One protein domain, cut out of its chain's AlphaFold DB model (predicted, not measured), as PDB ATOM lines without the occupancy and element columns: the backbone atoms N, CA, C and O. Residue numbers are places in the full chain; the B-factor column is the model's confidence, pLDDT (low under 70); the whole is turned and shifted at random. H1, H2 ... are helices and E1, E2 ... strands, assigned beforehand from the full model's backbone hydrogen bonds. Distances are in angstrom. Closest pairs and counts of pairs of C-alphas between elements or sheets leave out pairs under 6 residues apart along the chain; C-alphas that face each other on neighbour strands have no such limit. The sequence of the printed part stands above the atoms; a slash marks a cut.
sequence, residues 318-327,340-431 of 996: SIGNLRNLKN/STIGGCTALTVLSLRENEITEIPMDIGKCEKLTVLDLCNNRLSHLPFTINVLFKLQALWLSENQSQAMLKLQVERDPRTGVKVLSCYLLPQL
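This is residues 318 to 327 and 340 to 431 of the 996 residues of an uncharacterized protein of Heligmosomoides polygyrus (UniProt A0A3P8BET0). With little regular structure, the chain winds in stacked turns: helices H1 to H4 in a row along one side, parallel sheet E1 E2 E3 along the other, hairpin E4, E5 beyond H4. Of 102 printed residues, 36 are in named elements, in order H1 H2 E1 H3 E2 H4 E3 E4 E5, class mixed. It is compact, radius of gyration of the C-alphas 13.0 A, spans 35 by 31 by 25 A.

H1, residues 318 to 321, touches H2, residues 340 to 344; closest C-alphas 320 and 344, 4.2 A. H3, residues 363 to 367, touches H4, residues 386 to 390; closest C-alphas 366 and 387, 4.8 A. E2, residues 373 to 375, is parallel to E1, residues 350 to 352, with N 351 and O 373 3.0 A apart, and to E3, residues 396 to 398, with N 374 and O 396 3.0 A apart. E1, H3, E2 and E2, H4, E3 are strand-helix-strand units, parallel neighbours with a helix between, crossovers right-handed. E4, residues 411 to 414, and E5, residues 421 to 424, are an antiparallel hairpin, N 411 and O 424 2.8 A apart. Of O i to N i+4 pairs, H2, H3 and H4 have 0 of 1 within hydrogen-bond range; of i+3 pairs, 1, 2 and 2 of 2.

H1 begins at C-alpha 318 (-38.989, 22.307, 49.669); E5, 10.0 A long, ends at C-alpha 424 (-38.201, -6.789, 43.066).

Residues 328 to 339 are cut out, a 17.5 A gap between C-alphas 327 and 340. E3 to E4 is a long link. No printed residue is under 70 in pLDDT.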
ATOM      1  N   SER A 318     -40.157  21.463  49.936       98.38
ATOM      2  CA  SER A 318     -38.989  22.307  49.669       98.38
ATOM      3  C   SER A 318     -37.635  21.611  49.845       98.38
ATOM      4  O   SER A 318     -36.637  22.185  49.418       98.38
ATOM      5  N   ILE A 319     -37.563  20.384  50.386       98.38
ATOM      6  CA  ILE A 319     -36.301  19.627  50.494       98.38
ATOM      7  C   ILE A 319     -35.586  19.532  49.131       98.38
ATOM      8  O   ILE A 319     -34.375  19.708  49.050       98.38
ATOM      9  N   GLY A 320     -36.353  19.405  48.039       97.75
ATOM     10  CA  GLY A 320     -35.863  19.389  46.657       97.75
ATOM     11  C   GLY A 320     -35.192  20.673  46.155       97.75
ATOM     12  O   GLY A 320     -34.593  20.668  45.078       97.75
ATOM     13  N   ASN A 321     -35.272  21.774  46.903       98.31
ATOM     14  CA  ASN A 321     -34.547  23.007  46.594       98.31
ATOM     15  C   ASN A 321     -33.075  22.940  47.036       98.31
ATOM     16  O   ASN A 321     -32.264  23.724  46.540       98.31
ATOM     17  N   LEU A 322     -32.713  22.004  47.922       98.50
ATOM     18  CA  LEU A 322     -31.364  21.836  48.469       98.50
ATOM     19  C   LEU A 322     -30.429  21.165  47.451       98.50
ATOM     20  O   LEU A 322     -29.953  20.043  47.613       98.50
ATOM     21  N   ARG A 323     -30.156  21.872  46.352       97.94
ATOM     22  CA  ARG A 323     -29.378  21.369  45.206       97.94
ATOM     23  C   ARG A 323     -27.923  21.033  45.535       97.94
ATOM     24  O   ARG A 323     -27.306  20.323  44.747       97.94
ATOM     25  N   ASN A 324     -27.401  21.525  46.660       98.50
ATOM     26  CA  ASN A 324     -26.058  21.241  47.170       98.50
ATOM     27  C   ASN A 324     -26.006  20.091  48.194       98.50
ATOM     28  O   ASN A 324     -24.906  19.656  48.533       98.50
ATOM     29  N   LEU A 325     -27.154  19.556  48.631       98.81
ATOM     30  CA  LEU A 325     -27.234  18.494  49.636       98.81
ATOM     31  C   LEU A 325     -26.581  17.207  49.122       98.81
ATOM     32  O   LEU A 325     -27.004  16.658  48.108       98.81
ATOM     33  N   LYS A 326     -25.542  16.740  49.819       98.81
ATOM     34  CA  LYS A 326     -24.750  15.532  49.530       98.81
ATOM     35  C   LYS A 326     -25.140  14.374  50.443       98.81
ATOM     36  O   LYS A 326     -25.150  13.228  49.994       98.81
ATOM     37  N   ASN A 327     -25.440  14.679  51.702       98.88
ATOM     38  CA  ASN A 327     -25.765  13.711  52.738       98.88
ATOM     39  C   ASN A 327     -27.099  14.088  53.389       98.88
ATOM     40  O   ASN A 327     -27.261  15.214  53.864       98.88
ATOM     41  N   SER A 340     -41.908  13.663  46.031       96.81
ATOM     42  CA  SER A 340     -41.349  13.539  44.669       96.81
ATOM     43  C   SER A 340     -40.326  14.630  44.324       96.81
ATOM     44  O   SER A 340     -39.464  14.440  43.465       96.81
ATOM     45  N   THR A 341     -40.348  15.757  45.038       98.25
ATOM     46  CA  THR A 341     -39.340  16.814  44.921       98.25
ATOM     47  C   THR A 341     -37.940  16.386  45.372       98.25
ATOM     48  O   THR A 341     -36.993  17.076  45.010       98.25
ATOM     49  N   ILE A 342     -37.758  15.244  46.057       98.31
ATOM     50  CA  ILE A 342     -36.429  14.717  46.434       98.31
ATOM     51  C   ILE A 342     -35.474  14.601  45.232       98.31
ATOM     52  O   ILE A 342     -34.278  14.842  45.366       98.31
ATOM     53  N   GLY A 343     -36.003  14.360  44.025       97.69
ATOM     54  CA  GLY A 343     -35.237  14.373  42.773       97.69
ATOM     55  C   GLY A 343     -34.628  15.732  42.380       97.69
ATOM     56  O   GLY A 343     -33.900  15.809  41.394       97.69
ATOM     57  N   GLY A 344     -34.920  16.811  43.113       98.00
ATOM     58  CA  GLY A 344     -34.260  18.114  42.989       98.00
ATOM     59  C   GLY A 344     -32.903  18.197  43.704       98.00
ATOM     60  O   GLY A 344     -32.075  19.038  43.340       98.00
ATOM     61  N   CYS A 345     -32.621  17.281  44.639       98.25
ATOM     62  CA  CYS A 345     -31.352  17.162  45.363       98.25
ATOM     63  C   CYS A 345     -30.244  16.564  44.470       98.25
ATOM     64  O   CYS A 345     -29.671  15.515  44.745       98.25
ATOM     65  N   THR A 346     -29.923  17.226  43.358       97.12
ATOM     66  CA  THR A 346     -28.984  16.728  42.326       97.12
ATOM     67  C   THR A 346     -27.509  16.651  42.772       97.12
ATOM     68  O   THR A 346     -26.643  16.207  42.011       97.12
ATOM     69  N   ALA A 347     -27.185  17.067  43.999       98.38
ATOM     70  CA  ALA A 347     -25.904  16.795  44.651       98.38
ATOM     71  C   ALA A 347     -25.868  15.496  45.475       98.38
ATOM     72  O   ALA A 347     -24.767  15.067  45.816       98.38
ATOM     73  N   LEU A 348     -27.015  14.863  45.748       98.75
ATOM     74  CA  LEU A 348     -27.149  13.834  46.778       98.75
ATOM     75  C   LEU A 348     -26.309  12.594  46.457       98.75
ATOM     76  O   LEU A 348     -26.465  11.980  45.402       98.75
ATOM     77  N   THR A 349     -25.413  12.246  47.379       98.69
ATOM     78  CA  THR A 349     -24.496  11.097  47.310       98.69
ATOM     79  C   THR A 349     -24.855   9.998  48.304       98.69
ATOM     80  O   THR A 349     -24.658   8.823  47.986       98.69
ATOM     81  N   VAL A 350     -25.406  10.361  49.463       98.81
ATOM     82  CA  VAL A 350     -25.850   9.450  50.524       98.81
ATOM     83  C   VAL A 350     -27.266   9.841  50.933       98.81
ATOM     84  O   VAL A 350     -27.529  11.009  51.225       98.81
ATOM     85  N   LEU A 351     -28.166   8.861  50.944       98.81
ATOM     86  CA  LEU A 351     -29.519   8.978  51.477       98.81
ATOM     87  C   LEU A 351     -29.771   7.796  52.416       98.81
ATOM     88  O   LEU A 351     -29.767   6.650  51.966       98.81
ATOM     89  N   SER A 352     -29.983   8.088  53.696       98.62
ATOM     90  CA  SER A 352     -30.288   7.095  54.728       98.62
ATOM     91  C   SER A 352     -31.691   7.340  55.276       98.62
ATOM     92  O   SER A 352     -32.031   8.469  55.645       98.62
ATOM     93  N   LEU A 353     -32.527   6.303  55.219       98.44
ATOM     94  CA  LEU A 353     -33.945   6.317  55.595       98.44
ATOM     95  C   LEU A 353     -34.319   5.057  56.393       98.44
ATOM     96  O   LEU A 353     -35.465   4.602  56.367       98.44
ATOM     97  N   ARG A 354     -33.339   4.443  57.055       97.50
ATOM     98  CA  ARG A 354     -33.472   3.197  57.810       97.50
ATOM     99  C   ARG A 354     -34.516   3.337  58.923       97.50
ATOM    100  O   ARG A 354     -34.667   4.410  59.497       97.50
ATOM    101  N   GLU A 355     -35.224   2.254  59.245       97.38
ATOM    102  CA  GLU A 355     -36.181   2.198  60.370       97.38
ATOM    103  C   GLU A 355     -37.226   3.330  60.317       97.38
ATOM    104  O   GLU A 355     -37.420   4.087  61.266       97.38
ATOM    105  N   ASN A 356     -37.890   3.447  59.167       98.12
ATOM    106  CA  ASN A 356     -39.038   4.322  58.935       98.12
ATOM    107  C   ASN A 356     -40.263   3.487  58.507       98.12
ATOM    108  O   ASN A 356     -40.221   2.257  58.450       98.12
ATOM    109  N   GLU A 357     -41.385   4.136  58.192       97.44
ATOM    110  CA  GLU A 357     -42.619   3.465  57.763       97.44
ATOM    111  C   GLU A 357     -42.813   3.464  56.233       97.44
ATOM    112  O   GLU A 357     -43.934   3.249  55.763       97.44
ATOM    113  N   ILE A 358     -41.754   3.703  55.442       97.81
ATOM    114  CA  ILE A 358     -41.878   4.050  54.018       97.81
ATOM    115  C   ILE A 358     -42.471   2.890  53.217       97.81
ATOM    116  O   ILE A 358     -41.936   1.780  53.203       97.81
ATOM    117  N   THR A 359     -43.568   3.177  52.518       95.62
ATOM    118  CA  THR A 359     -44.335   2.205  51.721       95.62
ATOM    119  C   THR A 359     -43.944   2.190  50.241       95.62
ATOM    120  O   THR A 359     -43.921   1.126  49.620       95.62
ATOM    121  N   GLU A 360     -43.570   3.344  49.679       95.00
ATOM    122  CA  GLU A 360     -43.060   3.481  48.312       95.00
ATOM    123  C   GLU A 360     -41.982   4.574  48.193       95.00
ATOM    124  O   GLU A 360     -41.977   5.561  48.932       95.00
ATOM    125  N   ILE A 361     -41.065   4.402  47.234       97.81
ATOM    126  CA  ILE A 361     -40.061   5.407  46.852       97.81
ATOM    127  C   ILE A 361     -40.508   6.059  45.531       97.81
ATOM    128  O   ILE A 361     -40.778   5.331  44.570       97.81
ATOM    129  N   PRO A 362     -40.572   7.402  45.436       96.94
ATOM    130  CA  PRO A 362     -41.027   8.092  44.234       96.94
ATOM    131  C   PRO A 362     -40.073   7.867  43.059       96.94
ATOM    132  O   PRO A 362     -38.852   7.817  43.223       96.94
ATOM    133  N   MET A 363     -40.618   7.802  41.841       95.94
ATOM    134  CA  MET A 363     -39.822   7.576  40.623       95.94
ATOM    135  C   MET A 363     -38.743   8.651  40.415       95.94
ATOM    136  O   MET A 363     -37.673   8.361  39.876       95.94
ATOM    137  N   ASP A 364     -38.990   9.870  40.894       98.06
ATOM    138  CA  ASP A 364     -38.069  11.005  40.870       98.06
ATOM    139  C   ASP A 364     -36.726  10.763  41.574       98.06
ATOM    140  O   ASP A 364     -35.776  11.489  41.283       98.06
ATOM    141  N   ILE A 365     -36.589   9.722  42.410       97.94
ATOM    142  CA  ILE A 365     -35.293   9.326  42.989       97.94
ATOM    143  C   ILE A 365     -34.218   9.112  41.910       97.94
ATOM    144  O   ILE A 365     -33.055   9.439  42.126       97.94
ATOM    145  N   GLY A 366     -34.611   8.672  40.705       97.00
ATOM    146  CA  GLY A 366     -33.716   8.494  39.556       97.00
ATOM    147  C   GLY A 366     -33.057   9.778  39.033       97.00
ATOM    148  O   GLY A 366     -32.113   9.690  38.257       97.00
ATOM    149  N   LYS A 367     -33.520  10.964  39.457       97.75
ATOM    150  CA  LYS A 367     -32.889  12.264  39.155       97.75
ATOM    151  C   LYS A 367     -31.680  12.559  40.053       97.75
ATOM    152  O   LYS A 367     -30.890  13.450  39.747       97.75
ATOM    153  N   CYS A 368     -31.500  11.810  41.143       97.81
ATOM    154  CA  CYS A 368     -30.339  11.919  42.026       97.81
ATOM    155  C   CYS A 368     -29.122  11.201  41.411       97.81
ATOM    156  O   CYS A 368     -28.570  10.277  41.997       97.81
ATOM    157  N   GLU A 369     -28.674  11.618  40.220       96.00
ATOM    158  CA  GLU A 369     -27.617  10.961  39.418       96.00
ATOM    159  C   GLU A 369     -26.232  10.860  40.101       96.00
ATOM    160  O   GLU A 369     -25.274  10.326  39.527       96.00
ATOM    161  N   LYS A 370     -26.072  11.427  41.300       98.06
ATOM    162  CA  LYS A 370     -24.862  11.323  42.128       98.06
ATOM    163  C   LYS A 370     -24.986  10.310  43.269       98.06
ATOM    164  O   LYS A 370     -23.981  10.081  43.932       98.06
ATOM    165  N   LEU A 371     -26.150   9.686  43.468       98.62
ATOM    166  CA  LEU A 371     -26.401   8.805  44.604       98.62
ATOM    167  C   LEU A 371     -25.498   7.564  44.536       98.62
ATOM    168  O   LEU A 371     -25.504   6.827  43.549       98.62
ATOM    169  N   THR A 372     -24.715   7.364  45.593       98.50
ATOM    170  CA  THR A 372     -23.772   6.246  45.767       98.50
ATOM    171  C   THR A 372     -24.230   5.271  46.844       98.50
ATOM    172  O   THR A 372     -23.997   4.073  46.701       98.50
ATOM    173  N   VAL A 373     -24.935   5.756  47.870       98.56
ATOM    174  CA  VAL A 373     -25.502   4.950  48.957       98.56
ATOM    175  C   VAL A 373     -26.976   5.302  49.126       98.56
ATOM    176  O   VAL A 373     -27.322   6.478  49.255       98.56
ATOM    177  N   LEU A 374     -27.825   4.276  49.140       98.56
ATOM    178  CA  LEU A 374     -29.242   4.360  49.482       98.56
ATOM    179  C   LEU A 374     -29.561   3.293  50.536       98.56
ATOM    180  O   LEU A 374     -29.575   2.103  50.217       98.56
ATOM    181  N   ASP A 375     -29.797   3.710  51.780       98.31
ATOM    182  CA  ASP A 375     -30.256   2.817  52.850       98.31
ATOM    183  C   ASP A 375     -31.771   2.953  53.048       98.31
ATOM    184  O   ASP A 375     -32.303   4.045  53.251       98.31
ATOM    185  N   LEU A 376     -32.458   1.817  52.935       98.00
ATOM    186  CA  LEU A 376     -33.900   1.641  53.066       98.00
ATOM    187  C   LEU A 376     -34.219   0.479  54.032       98.00
ATOM    188  O   LEU A 376     -35.320  -0.077  53.988       98.00
ATOM    189  N   CYS A 377     -33.272   0.069  54.885       96.25
ATOM    190  CA  CYS A 377     -33.454  -1.035  55.830       96.25
ATOM    191  C   CYS A 377     -34.677  -0.821  56.735       96.25
ATOM    192  O   CYS A 377     -34.991   0.302  57.126       96.25
ATOM    193  N   ASN A 378     -35.347  -1.914  57.105       95.06
ATOM    194  CA  ASN A 378     -36.448  -1.931  58.078       95.06
ATOM    195  C   ASN A 378     -37.603  -0.946  57.766       95.06
ATOM    196  O   ASN A 378     -38.185  -0.372  58.681       95.06
ATOM    197  N   ASN A 379     -37.927  -0.756  56.483       97.19
ATOM    198  CA  ASN A 379     -39.100  -0.005  56.023       97.19
ATOM    199  C   ASN A 379     -40.282  -0.948  55.698       97.19
ATOM    200  O   ASN A 379     -40.301  -2.107  56.118       97.19
ATOM    201  N   ARG A 380     -41.299  -0.456  54.977       96.44
ATOM    202  CA  ARG A 380     -42.510  -1.201  54.578       96.44
ATOM    203  C   ARG A 380     -42.641  -1.321  53.052       96.44
ATOM    204  O   ARG A 380     -43.751  -1.401  52.526       96.44
ATOM    205  N   LEU A 381     -41.515  -1.314  52.333       96.38
ATOM    206  CA  LEU A 381     -41.489  -1.293  50.870       96.38
ATOM    207  C   LEU A 381     -42.001  -2.608  50.277       96.38
ATOM    208  O   LEU A 381     -41.457  -3.680  50.548       96.38
ATOM    209  N   SER A 382     -43.001  -2.523  49.399       93.88
ATOM    210  CA  SER A 382     -43.476  -3.666  48.610       93.88
ATOM    211  C   SER A 382     -42.567  -3.974  47.415       93.88
ATOM    212  O   SER A 382     -42.348  -5.135  47.079       93.88
ATOM    213  N   HIS A 383     -42.041  -2.925  46.781       95.31
ATOM    214  CA  HIS A 383     -41.196  -2.958  45.593       95.31
ATOM    215  C   HIS A 383     -40.393  -1.652  45.468       95.31
ATOM    216  O   HIS A 383     -40.748  -0.628  46.057       95.31
ATOM    217  N   LEU A 384     -39.365  -1.647  44.624       97.56
ATOM    218  CA  LEU A 384     -38.593  -0.453  44.274       97.56
ATOM    219  C   LEU A 384     -39.031   0.136  42.913       97.56
ATOM    220  O   LEU A 384     -39.436  -0.613  42.020       97.56
ATOM    221  N   PRO A 385     -38.940   1.462  42.694       96.69
ATOM    222  CA  PRO A 385     -39.273   2.074  41.410       96.69
ATOM    223  C   PRO A 385     -38.247   1.703  40.328       96.69
ATOM    224  O   PRO A 385     -37.040   1.670  40.576       96.69
ATOM    225  N   PHE A 386     -38.707   1.500  39.087       96.38
ATOM    226  CA  PHE A 386     -37.838   1.139  37.950       96.38
ATOM    227  C   PHE A 386     -36.698   2.139  37.684       96.38
ATOM    228  O   PHE A 386     -35.669   1.769  37.120       96.38
ATOM    229  N   THR A 387     -36.846   3.390  38.116       96.38
ATOM    230  CA  THR A 387     -35.835   4.443  37.978       96.38
ATOM    231  C   THR A 387     -34.584   4.242  38.838       96.38
ATOM    232  O   THR A 387     -33.571   4.866  38.544       96.38
ATOM    233  N   ILE A 388     -34.561   3.320  39.809       96.38
ATOM    234  CA  ILE A 388     -33.300   2.948  40.480       96.38
ATOM    235  C   ILE A 388     -32.289   2.340  39.485       96.38
ATOM    236  O   ILE A 388     -31.088   2.538  39.644       96.38
ATOM    237  N   ASN A 389     -32.742   1.738  38.375       93.19
ATOM    238  CA  ASN A 389     -31.850   1.271  37.302       93.19
ATOM    239  C   ASN A 389     -31.090   2.392  36.562       93.19
ATOM    240  O   ASN A 389     -30.140   2.075  35.849       93.19
ATOM    241  N   VAL A 390     -31.485   3.671  36.679       94.94
ATOM    242  CA  VAL A 390     -30.719   4.787  36.079       94.94
ATOM    243  C   VAL A 390     -29.705   5.412  37.041       94.94
ATOM    244  O   VAL A 390     -28.915   6.254  36.625       94.94
ATOM    245  N   LEU A 391     -29.649   4.963  38.300       96.25
ATOM    246  CA  LEU A 391     -28.654   5.400  39.284       96.25
ATOM    247  C   LEU A 391     -27.315   4.676  39.066       96.25
ATOM    248  O   LEU A 391     -26.849   3.901  39.893       96.25
ATOM    249  N   PHE A 392     -26.669   4.946  37.930       93.69
ATOM    250  CA  PHE A 392     -25.443   4.273  37.473       93.69
ATOM    251  C   PHE A 392     -24.204   4.471  38.374       93.69
ATOM    252  O   PHE A 392     -23.156   3.884  38.105       93.69
ATOM    253  N   LYS A 393     -24.305   5.296  39.425       96.44
ATOM    254  CA  LYS A 393     -23.271   5.493  40.455       96.44
ATOM    255  C   LYS A 393     -23.577   4.793  41.782       96.44
ATOM    256  O   LYS A 393     -22.752   4.883  42.688       96.44
ATOM    257  N   LEU A 394     -24.715   4.105  41.905       97.56
ATOM    258  CA  LEU A 394     -25.123   3.441  43.141       97.56
ATOM    259  C   LEU A 394     -24.179   2.264  43.441       97.56
ATOM    260  O   LEU A 394     -24.089   1.306  42.674       97.56
ATOM    261  N   GLN A 395     -23.446   2.375  44.547       96.88
ATOM    262  CA  GLN A 395     -22.466   1.402  45.042       96.88
ATOM    263  C   GLN A 395     -23.012   0.580  46.215       96.88
ATOM    264  O   GLN A 395     -22.522  -0.522  46.459       96.88
ATOM    265  N   ALA A 396     -24.021   1.101  46.920       97.38
ATOM    266  CA  ALA A 396     -24.748   0.397  47.963       97.38
ATOM    267  C   ALA A 396     -26.256   0.700  47.917       97.38
ATOM    268  O   ALA A 396     -26.671   1.856  47.812       97.38
ATOM    269  N   LEU A 397     -27.058  -0.356  48.040       97.62
ATOM    270  CA  LEU A 397     -28.509  -0.354  48.184       97.62
ATOM    271  C   LEU A 397     -28.869  -1.342  49.297       97.62
ATOM    272  O   LEU A 397     -28.868  -2.556  49.072       97.62
ATOM    273  N   TRP A 398     -29.161  -0.834  50.490       97.50
ATOM    274  CA  TRP A 398     -29.456  -1.659  51.660       97.50
ATOM    275  C   TRP A 398     -30.968  -1.793  51.868       97.50
ATOM    276  O   TRP A 398     -31.686  -0.797  51.905       97.50
ATOM    277  N   LEU A 399     -31.458  -3.033  51.985       96.12
ATOM    278  CA  LEU A 399     -32.875  -3.358  52.226       96.12
ATOM    279  C   LEU A 399     -33.103  -4.134  53.535       96.12
ATOM    280  O   LEU A 399     -34.248  -4.263  53.975       96.12
ATOM    281  N   SER A 400     -32.044  -4.659  54.156       92.69
ATOM    282  CA  SER A 400     -32.079  -5.351  55.449       92.69
ATOM    283  C   SER A 400     -30.708  -5.300  56.128       92.69
ATOM    284  O   SER A 400     -29.685  -5.432  55.461       92.69
ATOM    285  N   GLU A 401     -30.683  -5.199  57.458       87.88
ATOM    286  CA  GLU A 401     -29.453  -5.140  58.267       87.88
ATOM    287  C   GLU A 401     -28.495  -6.319  58.038       87.88
ATOM    288  O   GLU A 401     -27.279  -6.170  58.104       87.88
ATOM    289  N   ASN A 402     -29.045  -7.508  57.771       85.19
ATOM    290  CA  ASN A 402     -28.287  -8.756  57.638       85.19
ATOM    291  C   ASN A 402     -27.924  -9.067  56.168       85.19
ATOM    292  O   ASN A 402     -27.686 -10.218  55.792       85.19
ATOM    293  N   GLN A 403     -27.911  -8.045  55.311       90.12
ATOM    294  CA  GLN A 403     -27.585  -8.151  53.895       90.12
ATOM    295  C   GLN A 403     -26.065  -8.294  53.683       90.12
ATOM    296  O   GLN A 403     -25.277  -7.430  54.047       90.12
ATOM    297  N   SER A 404     -25.635  -9.387  53.046       86.19
ATOM    298  CA  SER A 404     -24.212  -9.751  52.917       86.19
ATOM    299  C   SER A 404     -23.471  -9.127  51.723       86.19
ATOM    300  O   SER A 404     -22.274  -9.361  51.552       86.19
ATOM    301  N   GLN A 405     -24.163  -8.363  50.872       91.12
ATOM    302  CA  GLN A 405     -23.601  -7.694  49.693       91.12
ATOM    303  C   GLN A 405     -24.214  -6.300  49.556       91.12
ATOM    304  O   GLN A 405     -25.434  -6.167  49.597       91.12
ATOM    305  N   ALA A 406     -23.388  -5.274  49.332       89.94
ATOM    306  CA  ALA A 406     -23.861  -3.891  49.220       89.94
ATOM    307  C   ALA A 406     -24.823  -3.663  48.037       89.94
ATOM    308  O   ALA A 406     -25.678  -2.793  48.118       89.94
ATOM    309  N   MET A 407     -24.729  -4.453  46.961       92.88
ATOM    310  CA  MET A 407     -25.627  -4.371  45.802       92.88
ATOM    311  C   MET A 407     -26.317  -5.708  45.532       92.88
ATOM    312  O   MET A 407     -25.689  -6.766  45.552       92.88
ATOM    313  N   LEU A 408     -27.614  -5.639  45.232       88.88
ATOM    314  CA  LEU A 408     -28.485  -6.788  44.982       88.88
ATOM    315  C   LEU A 408     -28.789  -6.953  43.489       88.88
ATOM    316  O   LEU A 408     -28.831  -5.987  42.727       88.88
ATOM    317  N   LYS A 409     -29.082  -8.188  43.069       90.38
ATOM    318  CA  LYS A 409     -29.635  -8.465  41.734       90.38
ATOM    319  C   LYS A 409     -31.147  -8.245  41.751       90.38
ATOM    320  O   LYS A 409     -31.891  -9.113  42.201       90.38
ATOM    321  N   LEU A 410     -31.577  -7.084  41.265       94.56
ATOM    322  CA  LEU A 410     -32.989  -6.730  41.122       94.56
ATOM    323  C   LEU A 410     -33.600  -7.384  39.870       94.56
ATOM    324  O   LEU A 410     -32.953  -7.472  38.826       94.56
ATOM    325  N   GLN A 411     -34.854  -7.822  39.971       95.56
ATOM    326  CA  GLN A 411     -35.655  -8.348  38.860       95.56
ATOM    327  C   GLN A 411     -36.679  -7.302  38.407       95.56
ATOM    328  O   GLN A 411     -37.172  -6.529  39.226       95.56
ATOM    329  N   VAL A 412     -36.988  -7.257  37.105       96.44
ATOM    330  CA  VAL A 412     -37.964  -6.310  36.538       96.44
ATOM    331  C   VAL A 412     -39.329  -6.977  36.439       96.44
ATOM    332  O   VAL A 412     -39.524  -7.884  35.632       96.44
ATOM    333  N   GLU A 413     -40.281  -6.470  37.210       94.50
ATOM    334  CA  GLU A 413     -41.656  -6.961  37.273       94.50
ATOM    335  C   GLU A 413     -42.641  -5.866  36.821       94.50
ATOM    336  O   GLU A 413     -42.245  -4.755  36.445       94.50
ATOM    337  N   ARG A 414     -43.943  -6.173  36.836       92.88
ATOM    338  CA  ARG A 414     -45.012  -5.169  36.778       92.88
ATOM    339  C   ARG A 414     -45.818  -5.242  38.064       92.88
ATOM    340  O   ARG A 414     -46.235  -6.335  38.432       92.88
ATOM    341  N   ASP A 415     -46.086  -4.099  38.688       87.94
ATOM    342  CA  ASP A 415     -47.033  -4.019  39.804       87.94
ATOM    343  C   ASP A 415     -48.416  -4.533  39.339       87.94
ATOM    344  O   ASP A 415     -48.961  -3.977  38.378       87.94
ATOM    345  N   PRO A 416     -49.010  -5.556  39.987       84.25
ATOM    346  CA  PRO A 416     -50.337  -6.059  39.639       84.25
ATOM    347  C   PRO A 416     -51.460  -5.014  39.720       84.25
ATOM    348  O   PRO A 416     -52.483  -5.182  39.059       84.25
ATOM    349  N   ARG A 417     -51.295  -3.945  40.516       86.06
ATOM    350  CA  ARG A 417     -52.306  -2.893  40.714       86.06
ATOM    351  C   ARG A 417     -52.266  -1.815  39.628       86.06
ATOM    352  O   ARG A 417     -53.318  -1.429  39.127       86.06
ATOM    353  N   THR A 418     -51.086  -1.303  39.278       88.44
ATOM    354  CA  THR A 418     -50.925  -0.192  38.312       88.44
ATOM    355  C   THR A 418     -50.418  -0.625  36.934       88.44
ATOM    356  O   THR A 418     -50.477   0.152  35.983       88.44
ATOM    357  N   GLY A 419     -49.884  -1.843  36.798       88.62
ATOM    358  CA  GLY A 419     -49.245  -2.341  35.575       88.62
ATOM    359  C   GLY A 419     -47.897  -1.683  35.240       88.62
ATOM    360  O   GLY A 419     -47.292  -2.025  34.215       88.62
ATOM    361  N   VAL A 420     -47.419  -0.752  36.073       92.44
ATOM    362  CA  VAL A 420     -46.149  -0.023  35.926       92.44
ATOM    363  C   VAL A 420     -44.967  -0.967  36.173       92.44
ATOM    364  O   VAL A 420     -45.077  -1.918  36.944       92.44
ATOM    365  N   LYS A 421     -43.826  -0.728  35.511       94.31
ATOM    366  CA  LYS A 421     -42.594  -1.492  35.772       94.31
ATOM    367  C   LYS A 421     -42.047  -1.172  37.161       94.31
ATOM    368  O   LYS A 421     -41.868  -0.001  37.490       94.31
ATOM    369  N   VAL A 422     -41.703  -2.208  37.913       96.38
ATOM    370  CA  VAL A 422     -41.122  -2.117  39.262       96.38
ATOM    371  C   VAL A 422     -39.930  -3.065  39.393       96.38
ATOM    372  O   VAL A 422     -39.676  -3.881  38.503       96.38
ATOM    373  N   LEU A 423     -39.172  -2.919  40.477       96.88
ATOM    374  CA  LEU A 423     -38.001  -3.727  40.792       96.88
ATOM    375  C   LEU A 423     -38.228  -4.516  42.079       96.88
ATOM    376  O   LEU A 423     -38.642  -3.962  43.097       96.88
ATOM    377  N   SER A 424     -37.937  -5.810  42.013       94.88
ATOM    378  CA  SER A 424     -38.201  -6.789  43.066       94.88
ATOM    379  C   SER A 424     -36.947  -7.611  43.377       94.88
ATOM    380  O   SER A 424     -36.038  -7.726  42.550       94.88
ATOM    381  N   CYS A 425     -36.868  -8.165  44.586       93.81
ATOM    382  CA  CYS A 425     -35.835  -9.115  45.003       93.81
ATOM    383  C   CYS A 425     -36.313  -9.901  46.235       93.81
ATOM    384  O   CYS A 425     -37.355  -9.597  46.801       93.81
ATOM    385  N   TYR A 426     -35.531 -10.878  46.703       92.25
ATOM    386  CA  TYR A 426     -35.907 -11.746  47.832       92.25
ATOM    387  C   TYR A 426     -36.041 -11.040  49.204       92.25
ATOM    388  O   TYR A 426     -36.413 -11.692  50.177       92.25
ATOM    389  N   LEU A 427     -35.726  -9.740  49.295       93.81
ATOM    390  CA  LEU A 427     -35.924  -8.890  50.481       93.81
ATOM    391  C   LEU A 427     -37.177  -7.992  50.374       93.81
ATOM    392  O   LEU A 427     -37.380  -7.123  51.218       93.81
ATOM    393  N   LEU A 428     -37.993  -8.174  49.331       93.56
ATOM    394  CA  LEU A 428     -39.221  -7.425  49.067       93.56
ATOM    395  C   LEU A 428     -40.398  -8.417  48.917       93.56
ATOM    396  O   LEU A 428     -40.228  -9.445  48.259       93.56
ATOM    397  N   PRO A 429     -41.583  -8.149  49.502       93.31
ATOM    398  CA  PRO A 429     -41.910  -7.005  50.354       93.31
ATOM    399  C   PRO A 429     -41.201  -7.060  51.719       93.31
ATOM    400  O   PRO A 429     -41.026  -8.133  52.297       93.31
ATOM    401  N   GLN A 430     -40.837  -5.897  52.260       93.00
ATOM    402  CA  GLN A 430     -40.364  -5.783  53.641       93.00
ATOM    403  C   GLN A 430     -41.525  -6.033  54.618       93.00
ATOM    404  O   GLN A 430     -42.637  -5.533  54.432       93.00
ATOM    405  N   LEU A 431     -41.271  -6.817  55.668       78.56
ATOM    406  CA  LEU A 431     -42.262  -7.138  56.696       78.56
ATOM    407  C   LEU A 431     -42.274  -6.063  57.789       78.56
ATOM    408  O   LEU A 431     -41.227  -5.672  58.297       78.56
TER     409      LEU A 431